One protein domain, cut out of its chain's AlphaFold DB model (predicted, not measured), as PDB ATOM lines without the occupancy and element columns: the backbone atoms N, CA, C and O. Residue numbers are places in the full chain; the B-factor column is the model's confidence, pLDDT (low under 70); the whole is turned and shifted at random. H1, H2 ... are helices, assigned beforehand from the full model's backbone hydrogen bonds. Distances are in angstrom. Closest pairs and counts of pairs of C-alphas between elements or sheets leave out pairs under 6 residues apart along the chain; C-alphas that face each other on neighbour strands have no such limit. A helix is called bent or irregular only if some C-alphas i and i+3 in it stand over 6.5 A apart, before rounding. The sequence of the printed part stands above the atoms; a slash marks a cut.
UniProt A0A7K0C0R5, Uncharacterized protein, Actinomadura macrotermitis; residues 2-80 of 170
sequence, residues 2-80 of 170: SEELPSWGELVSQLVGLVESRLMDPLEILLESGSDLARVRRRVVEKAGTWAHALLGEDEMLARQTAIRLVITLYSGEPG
ATOM      1  N   SER A   2     110.570 239.694 222.694       38.56
ATOM      2  CA  SER A   2     109.911 240.180 223.906       38.56
ATOM      3  C   SER A   2     110.225 241.671 224.060       38.56
ATOM      4  O   SER A   2     111.393 242.044 224.099       38.56
ATOM      5  N   GLU A   3     109.207 242.535 224.037       56.34
ATOM      6  CA  GLU A   3     109.386 243.982 224.217       56.34
ATOM      7  C   GLU A   3     109.650 244.281 225.693       56.34
ATOM      8  O   GLU A   3     108.752 244.597 226.479       56.34
ATOM      9  N   GLU A   4     110.915 244.128 226.067       73.88
ATOM     10  CA  GLU A   4     111.472 244.706 227.277       73.88
ATOM     11  C   GLU A   4     111.403 246.238 227.157       73.88
ATOM     12  O   GLU A   4     111.567 246.808 226.071       73.88
ATOM     13  N   LEU A   5     111.071 246.916 228.259       80.75
ATOM     14  CA  LEU A   5     111.122 248.378 228.307       80.75
ATOM     15  C   LEU A   5     112.525 248.850 227.891       80.75
ATOM     16  O   LEU A   5     113.496 248.155 228.190       80.75
ATOM     17  N   PRO A   6     112.655 250.013 227.225       93.00
ATOM     18  CA  PRO A   6     113.976 250.521 226.884       93.00
ATOM     19  C   PRO A   6     114.810 250.703 228.149       93.00
ATOM     20  O   PRO A   6     114.286 251.052 229.213       93.00
ATOM     21  N   SER A   7     116.119 250.514 228.019       95.31
ATOM     22  CA  SER A   7     117.031 250.807 229.114       95.31
ATOM     23  C   SER A   7     116.978 252.295 229.472       95.31
ATOM     24  O   SER A   7     116.662 253.161 228.649       95.31
ATOM     25  N   TRP A   8     117.336 252.614 230.718       96.88
ATOM     26  CA  TRP A   8     117.416 254.003 231.171       96.88
ATOM     27  C   TRP A   8     118.341 254.842 230.276       96.88
ATOM     28  O   TRP A   8     117.982 255.957 229.910       96.88
ATOM     29  N   GLY A   9     119.489 254.294 229.861       97.44
ATOM     30  CA  GLY A   9     120.455 254.995 229.009       97.44
ATOM     31  C   GLY A   9     119.915 255.323 227.614       97.44
ATOM     32  O   GLY A   9     120.075 256.452 227.153       97.44
ATOM     33  N   GLU A  10     119.223 254.378 226.968       97.38
ATOM     34  CA  GLU A  10     118.576 254.605 225.665       97.38
ATOM     35  C   GLU A  10     117.510 255.697 225.753       97.38
ATOM     36  O   GLU A  10     117.454 256.591 224.907       97.38
ATOM     37  N   LEU A  11     116.684 255.655 226.803       97.88
ATOM     38  CA  LEU A  11     115.631 256.643 226.999       97.88
ATOM     39  C   LEU A  11     116.210 258.031 227.295       97.88
ATOM     40  O   LEU A  11     115.757 259.010 226.709       97.88
ATOM     41  N   VAL A  12     117.231 258.132 228.152       98.38
ATOM     42  CA  VAL A  12     117.919 259.404 228.428       98.38
ATOM     43  C   VAL A  12     118.523 259.982 227.156       98.38
ATOM     44  O   VAL A  12     118.280 261.148 226.853       98.38
ATOM     45  N   SER A  13     119.272 259.174 226.401       98.12
ATOM     46  CA  SER A  13     119.912 259.617 225.160       98.12
ATOM     47  C   SER A  13     118.883 260.154 224.167       98.12
ATOM     48  O   SER A  13     119.055 261.251 223.631       98.12
ATOM     49  N   GLN A  14     117.764 259.446 223.991       97.81
ATOM     50  CA  GLN A  14     116.707 259.918 223.110       97.81
ATOM     51  C   GLN A  14     116.043 261.202 223.625       97.81
ATOM     52  O   GLN A  14     115.824 262.121 222.840       97.81
ATOM     53  N   LEU A  15     115.709 261.290 224.917       98.38
ATOM     54  CA  LEU A  15     115.063 262.482 225.479       98.38
ATOM     55  C   LEU A  15     115.949 263.724 225.343       98.38
ATOM     56  O   LEU A  15     115.437 264.790 225.009       98.38
ATOM     57  N   VAL A  16     117.264 263.586 225.539       98.38
ATOM     58  CA  VAL A  16     118.222 264.668 225.269       98.38
ATOM     59  C   VAL A  16     118.174 265.058 223.794       98.38
ATOM     60  O   VAL A  16     117.951 266.226 223.501       98.38
ATOM     61  N   GLY A  17     118.283 264.101 222.866       97.62
ATOM     62  CA  GLY A  17     118.234 264.394 221.427       97.62
ATOM     63  C   GLY A  17     116.925 265.057 220.972       97.62
ATOM     64  O   GLY A  17     116.931 265.932 220.103       97.62
ATOM     65  N   LEU A  18     115.793 264.696 221.584       96.94
ATOM     66  CA  LEU A  18     114.503 265.338 221.322       96.94
ATOM     67  C   LEU A  18     114.476 266.788 221.811       96.94
ATOM     68  O   LEU A  18     113.998 267.651 221.084       96.94
ATOM     69  N   VAL A  19     114.983 267.063 223.016       97.31
ATOM     70  CA  VAL A  19     115.043 268.431 223.552       97.31
ATOM     71  C   VAL A  19     116.034 269.290 222.769       97.31
ATOM     72  O   VAL A  19     115.724 270.445 222.488       97.31
ATOM     73  N   GLU A  20     117.189 268.741 222.387       96.06
ATOM     74  CA  GLU A  20     118.162 269.453 221.553       96.06
ATOM     75  C   GLU A  20     117.513 269.868 220.226       96.06
ATOM     76  O   GLU A  20     117.324 271.056 219.985       96.06
ATOM     77  N   SER A  21     117.019 268.901 219.448       95.50
ATOM     78  CA  SER A  21     116.463 269.171 218.112       95.50
ATOM     79  C   SER A  21     115.200 270.035 218.098       95.50
ATOM     80  O   SER A  21     114.982 270.787 217.149       95.50
ATOM     81  N   ARG A  22     114.332 269.922 219.112       94.44
ATOM     82  CA  ARG A  22     113.025 270.606 219.119       94.44
ATOM     83  C   ARG A  22     112.997 271.905 219.909       94.44
ATOM     84  O   ARG A  22     112.083 272.695 219.702       94.44
ATOM     85  N   LEU A  23     113.945 272.122 220.820       93.81
ATOM     86  CA  LEU A  23     113.966 273.311 221.676       93.81
ATOM     87  C   LEU A  23     115.304 274.044 221.626       93.81
ATOM     88  O   LEU A  23     115.303 275.255 221.430       93.81
ATOM     89  N   MET A  24     116.432 273.352 221.812       94.19
ATOM     90  CA  MET A  24     117.729 274.035 221.915       94.19
ATOM     91  C   MET A  24     118.224 274.536 220.560       94.19
ATOM     92  O   MET A  24     118.606 275.697 220.477       94.19
ATOM     93  N   ASP A  25     118.168 273.718 219.508       94.00
ATOM     94  CA  ASP A  25     118.653 274.102 218.178       94.00
ATOM     95  C   ASP A  25     117.863 275.297 217.604       94.00
ATOM     96  O   ASP A  25     118.491 276.261 217.163       94.00
ATOM     97  N   PRO A  26     116.512 275.344 217.677       93.88
ATOM     98  CA  PRO A  26     115.765 276.540 217.285       93.88
ATOM     99  C   PRO A  26     116.124 277.786 218.105       93.88
ATOM    100  O   PRO A  26     116.204 278.880 217.551       93.88
ATOM    101  N   LEU A  27     116.351 277.640 219.416       92.94
ATOM    102  CA  LEU A  27     116.770 278.760 220.261       92.94
ATOM    103  C   LEU A  27     118.182 279.233 219.917       92.94
ATOM    104  O   LEU A  27     118.419 280.434 219.896       92.94
ATOM    105  N   GLU A  28     119.108 278.321 219.628       92.94
ATOM    106  CA  GLU A  28     120.464 278.673 219.211       92.94
ATOM    107  C   GLU A  28     120.451 279.452 217.898       92.94
ATOM    108  O   GLU A  28     121.140 280.463 217.787       92.94
ATOM    109  N   ILE A  29     119.614 279.035 216.943       92.94
ATOM    110  CA  ILE A  29     119.413 279.754 215.681       92.94
ATOM    111  C   ILE A  29     118.877 281.169 215.937       92.94
ATOM    112  O   ILE A  29     119.378 282.119 215.349       92.94
ATOM    113  N   LEU A  30     117.877 281.326 216.812       93.88
ATOM    114  CA  LEU A  30     117.263 282.632 217.094       93.88
ATOM    115  C   LEU A  30     118.170 283.582 217.883       93.88
ATOM    116  O   LEU A  30     118.058 284.796 217.729       93.88
ATOM    117  N   LEU A  31     119.007 283.043 218.768       92.06
ATOM    118  CA  LEU A  31     119.897 283.829 219.623       92.06
ATOM    119  C   LEU A  31     121.280 284.053 218.999       92.06
ATOM    120  O   LEU A  31     122.053 284.838 219.540       92.06
ATOM    121  N   GLU A  32     121.604 283.342 217.914       87.81
ATOM    122  CA  GLU A  32     122.902 283.371 217.225       87.81
ATOM    123  C   GLU A  32     124.104 283.119 218.167       87.81
ATOM    124  O   GLU A  32     125.235 283.521 217.894       87.81
ATOM    125  N   SER A  33     123.872 282.444 219.300       79.81
ATOM    126  CA  SER A  33     124.851 282.269 220.379       79.81
ATOM    127  C   SER A  33     124.679 280.925 221.091       79.81
ATOM    128  O   SER A  33     123.841 280.745 221.978       79.81
ATOM    129  N   GLY A  34     125.538 279.963 220.744       73.62
ATOM    130  CA  GLY A  34     125.578 278.656 221.407       73.62
ATOM    131  C   GLY A  34     126.134 278.702 222.838       73.62
ATOM    132  O   GLY A  34     125.798 277.847 223.667       73.62
ATOM    133  N   SER A  35     126.956 279.706 223.173       79.31
ATOM    134  CA  SER A  35     127.551 279.845 224.511       79.31
ATOM    135  C   SER A  35     126.519 280.159 225.590       79.31
ATOM    136  O   SER A  35     126.649 279.666 226.715       79.31
ATOM    137  N   ASP A  36     125.462 280.897 225.246       83.19
ATOM    138  CA  ASP A  36     124.421 281.292 226.200       83.19
ATOM    139  C   ASP A  36     123.545 280.101 226.622       83.19
ATOM    140  O   ASP A  36     123.047 280.039 227.751       83.19
ATOM    141  N   LEU A  37     123.434 279.084 225.761       91.25
ATOM    142  CA  LEU A  37     122.623 277.891 226.010       91.25
ATOM    143  C   LEU A  37     123.386 276.755 226.701       91.25
ATOM    144  O   LEU A  37     122.768 275.813 227.201       91.25
ATOM    145  N   ALA A  38     124.714 276.840 226.825       90.62
ATOM    146  CA  ALA A  38     125.536 275.759 227.378       90.62
ATOM    147  C   ALA A  38     125.112 275.331 228.797       90.62
ATOM    148  O   ALA A  38     125.144 274.147 229.144       90.62
ATOM    149  N   ARG A  39     124.687 276.284 229.642       92.19
ATOM    150  CA  ARG A  39     124.173 275.979 230.990       92.19
ATOM    151  C   ARG A  39     122.823 275.262 230.940       92.19
ATOM    152  O   ARG A  39     122.591 274.364 231.749       92.19
ATOM    153  N   VAL A  40     121.954 275.646 230.007       94.31
ATOM    154  CA  VAL A  40     120.634 275.032 229.816       94.31
ATOM    155  C   VAL A  40     120.793 273.593 229.330       94.31
ATOM    156  O   VAL A  40     120.202 272.697 229.927       94.31
ATOM    157  N   ARG A  41     121.681 273.343 228.360       94.31
ATOM    158  CA  ARG A  41     121.996 271.991 227.861       94.31
ATOM    159  C   ARG A  41     122.433 271.035 228.965       94.31
ATOM    160  O   ARG A  41     121.876 269.950 229.112       94.31
ATOM    161  N   ARG A  42     123.362 271.462 229.830       94.38
ATOM    162  CA  ARG A  42     123.766 270.650 230.997       94.38
ATOM    163  C   ARG A  42     122.574 270.309 231.893       94.38
ATOM    164  O   ARG A  42     122.431 269.167 232.323       94.38
ATOM    165  N   ARG A  43     121.677 271.274 232.121       96.25
ATOM    166  CA  ARG A  43     120.470 271.051 232.922       96.25
ATOM    167  C   ARG A  43     119.487 270.088 232.255       96.25
ATOM    168  O   ARG A  43     118.836 269.323 232.963       96.25
ATOM    169  N   VAL A  44     119.382 270.105 230.926       96.31
ATOM    170  CA  VAL A  44     118.570 269.150 230.158       96.31
ATOM    171  C   VAL A  44     119.082 267.729 230.356       96.31
ATOM    172  O   VAL A  44     118.279 266.857 230.675       96.31
ATOM    173  N   VAL A  45     120.395 267.495 230.261       95.56
ATOM    174  CA  VAL A  45     120.990 266.162 230.476       95.56
ATOM    175  C   VAL A  45     120.660 265.621 231.872       95.56
ATOM    176  O   VAL A  45     120.184 264.495 232.011       95.56
ATOM    177  N   GLU A  46     120.819 266.443 232.915       95.06
ATOM    178  CA  GLU A  46     120.445 266.067 234.288       95.06
ATOM    179  C   GLU A  46     118.946 265.743 234.416       95.06
ATOM    180  O   GLU A  46     118.545 264.776 235.074       95.06
ATOM    181  N   LYS A  47     118.088 266.560 233.792       97.88
ATOM    182  CA  LYS A  47     116.634 266.385 233.858       97.88
ATOM    183  C   LYS A  47     116.139 265.197 233.049       97.88
ATOM    184  O   LYS A  47     115.224 264.526 233.523       97.88
ATOM    185  N   ALA A  48     116.772 264.880 231.925       98.25
ATOM    186  CA  ALA A  48     116.472 263.692 231.139       98.25
ATOM    187  C   ALA A  48     116.621 262.420 231.981       98.25
ATOM    188  O   ALA A  48     115.734 261.569 231.950       98.25
ATOM    189  N   GLY A  49     117.653 262.344 232.829       98.00
ATOM    190  CA  GLY A  49     117.815 261.251 233.792       98.00
ATOM    191  C   GLY A  49     116.647 261.119 234.774       98.00
ATOM    192  O   GLY A  49     116.155 260.016 235.019       98.00
ATOM    193  N   THR A  50     116.155 262.251 235.289       98.12
ATOM    194  CA  THR A  50     114.995 262.290 236.199       98.12
ATOM    195  C   THR A  50     113.707 261.867 235.488       98.12
ATOM    196  O   THR A  50     112.918 261.101 236.039       98.12
ATOM    197  N   TRP A  51     113.482 262.344 234.261       98.56
ATOM    198  CA  TRP A  51     112.310 261.960 233.472       98.56
ATOM    199  C   TRP A  51     112.341 260.479 233.110       98.56
ATOM    200  O   TRP A  51     111.330 259.808 233.270       98.56
ATOM    201  N   ALA A  52     113.491 259.954 232.686       98.38
ATOM    202  CA  ALA A  52     113.641 258.538 232.379       98.38
ATOM    203  C   ALA A  52     113.355 257.659 233.605       98.38
ATOM    204  O   ALA A  52     112.656 256.657 233.485       98.38
ATOM    205  N   HIS A  53     113.814 258.066 234.794       97.81
ATOM    206  CA  HIS A  53     113.490 257.362 236.034       97.81
ATOM    207  C   HIS A  53     111.978 257.353 236.313       97.81
ATOM    208  O   HIS A  53     111.407 256.296 236.557       97.81
ATOM    209  N   ALA A  54     111.312 258.505 236.192       98.12
ATOM    210  CA  ALA A  54     109.860 258.603 236.353       98.12
ATOM    211  C   ALA A  54     109.087 257.749 235.329       98.12
ATOM    212  O   ALA A  54     108.119 257.084 235.677       98.12
ATOM    213  N   LEU A  55     109.521 257.744 234.068       98.00
ATOM    214  CA  LEU A  55     108.869 257.023 232.973       98.00
ATOM    215  C   LEU A  55     109.015 255.497 233.066       98.00
ATOM    216  O   LEU A  55     108.125 254.765 232.623       98.00
ATOM    217  N   LEU A  56     110.131 255.017 233.616       96.56
ATOM    218  CA  LEU A  56     110.423 253.590 233.785       96.56
ATOM    219  C   LEU A  56     110.008 253.051 235.162       96.56
ATOM    220  O   LEU A  56     109.903 251.839 235.319       96.56
ATOM    221  N   GLY A  57     109.737 253.930 236.129       95.19
ATOM    222  CA  GLY A  57     109.363 253.566 237.494       95.19
ATOM    223  C   GLY A  57     107.972 252.938 237.640       95.19
ATOM    224  O   GLY A  57     107.192 252.844 236.693       95.19
ATOM    225  N   GLU A  58     107.658 252.504 238.858       94.00
ATOM    226  CA  GLU A  58     106.402 251.806 239.181       94.00
ATOM    227  C   GLU A  58     105.210 252.752 239.398       94.00
ATOM    228  O   GLU A  58     104.061 252.332 239.273       94.00
ATOM    229  N   ASP A  59     105.459 254.035 239.686       97.19
ATOM    230  CA  ASP A  59     104.402 255.040 239.824       97.19
ATOM    231  C   ASP A  59     103.795 255.373 238.452       97.19
ATOM    232  O   ASP A  59     104.269 256.236 237.707       97.19
ATOM    233  N   GLU A  60     102.720 254.661 238.116       94.69
ATOM    234  CA  GLU A  60     101.990 254.811 236.856       94.69
ATOM    235  C   GLU A  60     101.471 256.236 236.631       94.69
ATOM    236  O   GLU A  60     101.448 256.723 235.497       94.69
ATOM    237  N   MET A  61     101.059 256.923 237.700       96.88
ATOM    238  CA  MET A  61     100.507 258.269 237.601       96.88
ATOM    239  C   MET A  61     101.612 259.270 237.261       96.88
ATOM    240  O   MET A  61     101.463 260.063 236.325       96.88
ATOM    241  N   LEU A  62     102.747 259.197 237.960       98.19
ATOM    242  CA  LEU A  62     103.915 260.030 237.682       98.19
ATOM    243  C   LEU A  62     104.484 259.759 236.283       98.19
ATOM    244  O   LEU A  62     104.829 260.705 235.563       98.19
ATOM    245  N   ALA A  63     104.550 258.490 235.872       97.50
ATOM    246  CA  ALA A  63     105.006 258.100 234.543       97.50
ATOM    247  C   ALA A  63     104.101 258.687 233.450       97.50
ATOM    248  O   ALA A  63     104.588 259.335 232.520       97.50
ATOM    249  N   ARG A  64     102.776 258.537 233.589       97.31
ATOM    250  CA  ARG A  64     101.789 259.103 232.657       97.31
ATOM    251  C   ARG A  64     101.896 260.624 232.573       97.31
ATOM    252  O   ARG A  64     101.978 261.162 231.472       97.31
ATOM    253  N   GLN A  65     101.921 261.319 233.710       97.94
ATOM    254  CA  GLN A  65     102.021 262.782 233.733       97.94
ATOM    255  C   GLN A  65     103.323 263.273 233.094       97.94
ATOM    256  O   GLN A  65     103.315 264.234 232.325       97.94
ATOM    257  N   THR A  66     104.439 262.590 233.362       98.50
ATOM    258  CA  THR A  66     105.736 262.919 232.758       98.50
ATOM    259  C   THR A  66     105.705 262.730 231.242       98.50
ATOM    260  O   THR A  66     106.156 263.622 230.523       98.50
ATOM    261  N   ALA A  67     105.134 261.624 230.751       97.50
ATOM    262  CA  ALA A  67     105.006 261.349 229.320       97.50
ATOM    263  C   ALA A  67     104.146 262.405 228.611       97.50
ATOM    264  O   ALA A  67     104.590 262.990 227.624       97.50
ATOM    265  N   ILE A  68     102.959 262.704 229.152       96.19
ATOM    266  CA  ILE A  68     102.042 263.711 228.595       96.19
ATOM    267  C   ILE A  68     102.711 265.086 228.560       96.19
ATOM    268  O   ILE A  68     102.679 265.753 227.529       96.19
ATOM    269  N   ARG A  69     103.360 265.503 229.657       96.56
ATOM    270  CA  ARG A  69     104.055 266.794 229.713       96.56
ATOM    271  C   ARG A  69     105.127 266.895 228.631       96.56
ATOM    272  O   ARG A  69     105.182 267.902 227.937       96.56
ATOM    273  N   LEU A  70     105.957 265.862 228.475       97.06
ATOM    274  CA  LEU A  70     107.002 265.838 227.449       97.06
ATOM    275  C   LEU A  70     106.412 265.920 226.038       97.06
ATOM    276  O   LEU A  70     106.911 266.693 225.228       97.06
ATOM    277  N   VAL A  71     105.335 265.178 225.758       95.12
ATOM    278  CA  VAL A  71     104.653 265.237 224.459       95.12
ATOM    279  C   VAL A  71     104.105 266.637 224.188       95.12
ATOM    280  O   VAL A  71     104.447 267.228 223.169       95.12
ATOM    281  N   ILE A  72     103.322 267.205 225.108       92.31
ATOM    282  CA  ILE A  72     102.700 268.525 224.914       92.31
ATOM    283  C   ILE A  72     103.761 269.615 224.723       92.31
ATOM    284  O   ILE A  72     103.563 270.517 223.920       92.31
ATOM    285  N   THR A  73     104.887 269.545 225.439       93.75
ATOM    286  CA  THR A  73     105.956 270.548 225.315       93.75
ATOM    287  C   THR A  73     106.778 270.394 224.037       93.75
ATOM    288  O   THR A  73     107.140 271.397 223.434       93.75
ATOM    289  N   LEU A  74     107.104 269.165 223.627       93.88
ATOM    290  CA  LEU A  74     108.014 268.929 222.498       93.88
ATOM    291  C   LEU A  74     107.289 268.860 221.146       93.88
ATOM    292  O   LEU A  74     107.914 269.067 220.113       93.88
ATOM    293  N   TYR A  75     105.987 268.585 221.140       91.06
ATOM    294  CA  TYR A  75     105.203 268.351 219.923       91.06
ATOM    295  C   TYR A  75     104.036 269.337 219.775       91.06
ATOM    296  O   TYR A  75     103.068 269.062 219.072       91.06
ATOM    297  N   SER A  76     104.115 270.509 220.418       81.19
ATOM    298  CA  SER A  76     103.033 271.506 220.453       81.19
ATOM    299  C   SER A  76     102.608 272.048 219.082       81.19
ATOM    300  O   SER A  76     101.534 272.631 218.971       81.19
ATOM    301  N   GLY A  77     103.439 271.892 218.048       76.38
ATOM    302  CA  GLY A  77     103.157 272.348 216.683       76.38
ATOM    303  C   GLY A  77     102.517 271.302 215.768       76.38
ATOM    304  O   GLY A  77     102.241 271.621 214.616       76.38
ATOM    305  N   GLU A  78     102.304 270.069 216.236       77.69
ATOM    306  CA  GLU A  78     101.883 268.945 215.393       77.69
ATOM    307  C   GLU A  78     100.403 268.596 215.652       77.69
ATOM    308  O   GLU A  78     100.080 268.006 216.691       77.69
ATOM    309  N   PRO A  79      99.471 268.954 214.741       74.38
ATOM    310  CA  PRO A  79      98.049 268.692 214.933       74.38
ATOM    311  C   PRO A  79      97.788 267.196 215.118       74.38
ATOM    312  O   PRO A  79      98.206 266.377 214.305       74.38
ATOM    313  N   GLY A  80      97.091 266.837 216.196       76.06
ATOM    314  CA  GLY A  80      96.658 265.460 216.445       76.06
ATOM    315  C   GLY A  80      97.776 264.450 216.721       76.06
ATOM    316  O   GLY A  80      97.472 263.264 216.811       76.06
TER     317      GLY A  80
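AT A GLANCE: This is residues 2 to 80 of the 170 residues of an uncharacterized protein of Actinomadura macrotermitis (UniProt A0A7K0C0R5). Two long, kinked helices, H1 and H2, form a hairpin, and a shorter H3 folds back beside it, its last residue reaching H1. The 79 printed residues include three named helices, in the order H1, H2, H3, and no named strand: all helix. The whole is only just loose, close to compact, with a radius of gyration of the C-alphas of 14.0 A and spans of 44 by 29 by 23 A.

HOW THE PARTS SIT: H1, residues 8 to 31, touches H2, residues 34 to 56, opposite ways at a shallow tilt of 31 degrees; their closest C-alphas, Val 12 and Ala 48, are 5.3 A apart. H3, residues 60 to 74, forms a second hairpin with H2, closest at C-alphas 55 and 63, 4.3 A. H3 touches H1 with residue 74 alone, 6.3 A from C-alpha 22. Every O i to N i+4 pair is within hydrogen-bond range in H3, 18 of 20 in H1 and 17 of 19 in H2.

IN THESE COORDINATES: H1, 32.1 A long, begins at C-alpha 8 (117.416, 254.003, 231.171) and kinks by 32 degrees near residue 21. H2, 31.8 A, kinks by 30 degrees near residue 41. H1 is irregular, but only just, with C-alphas 22 and 25 6.7 A apart; H2 is irregular, with C-alphas 36 and 39 7.2 A apart. H3, 21.0 A, ends at C-alpha 74 (108.014, 268.929, 222.498).

THE WHOLE: The C-alphas farthest apart, Ser 2 and Glu 32, are 45.6 A apart. The printed part has no cut, and both links are tight. Residues 2 to 3 have pLDDT under 70.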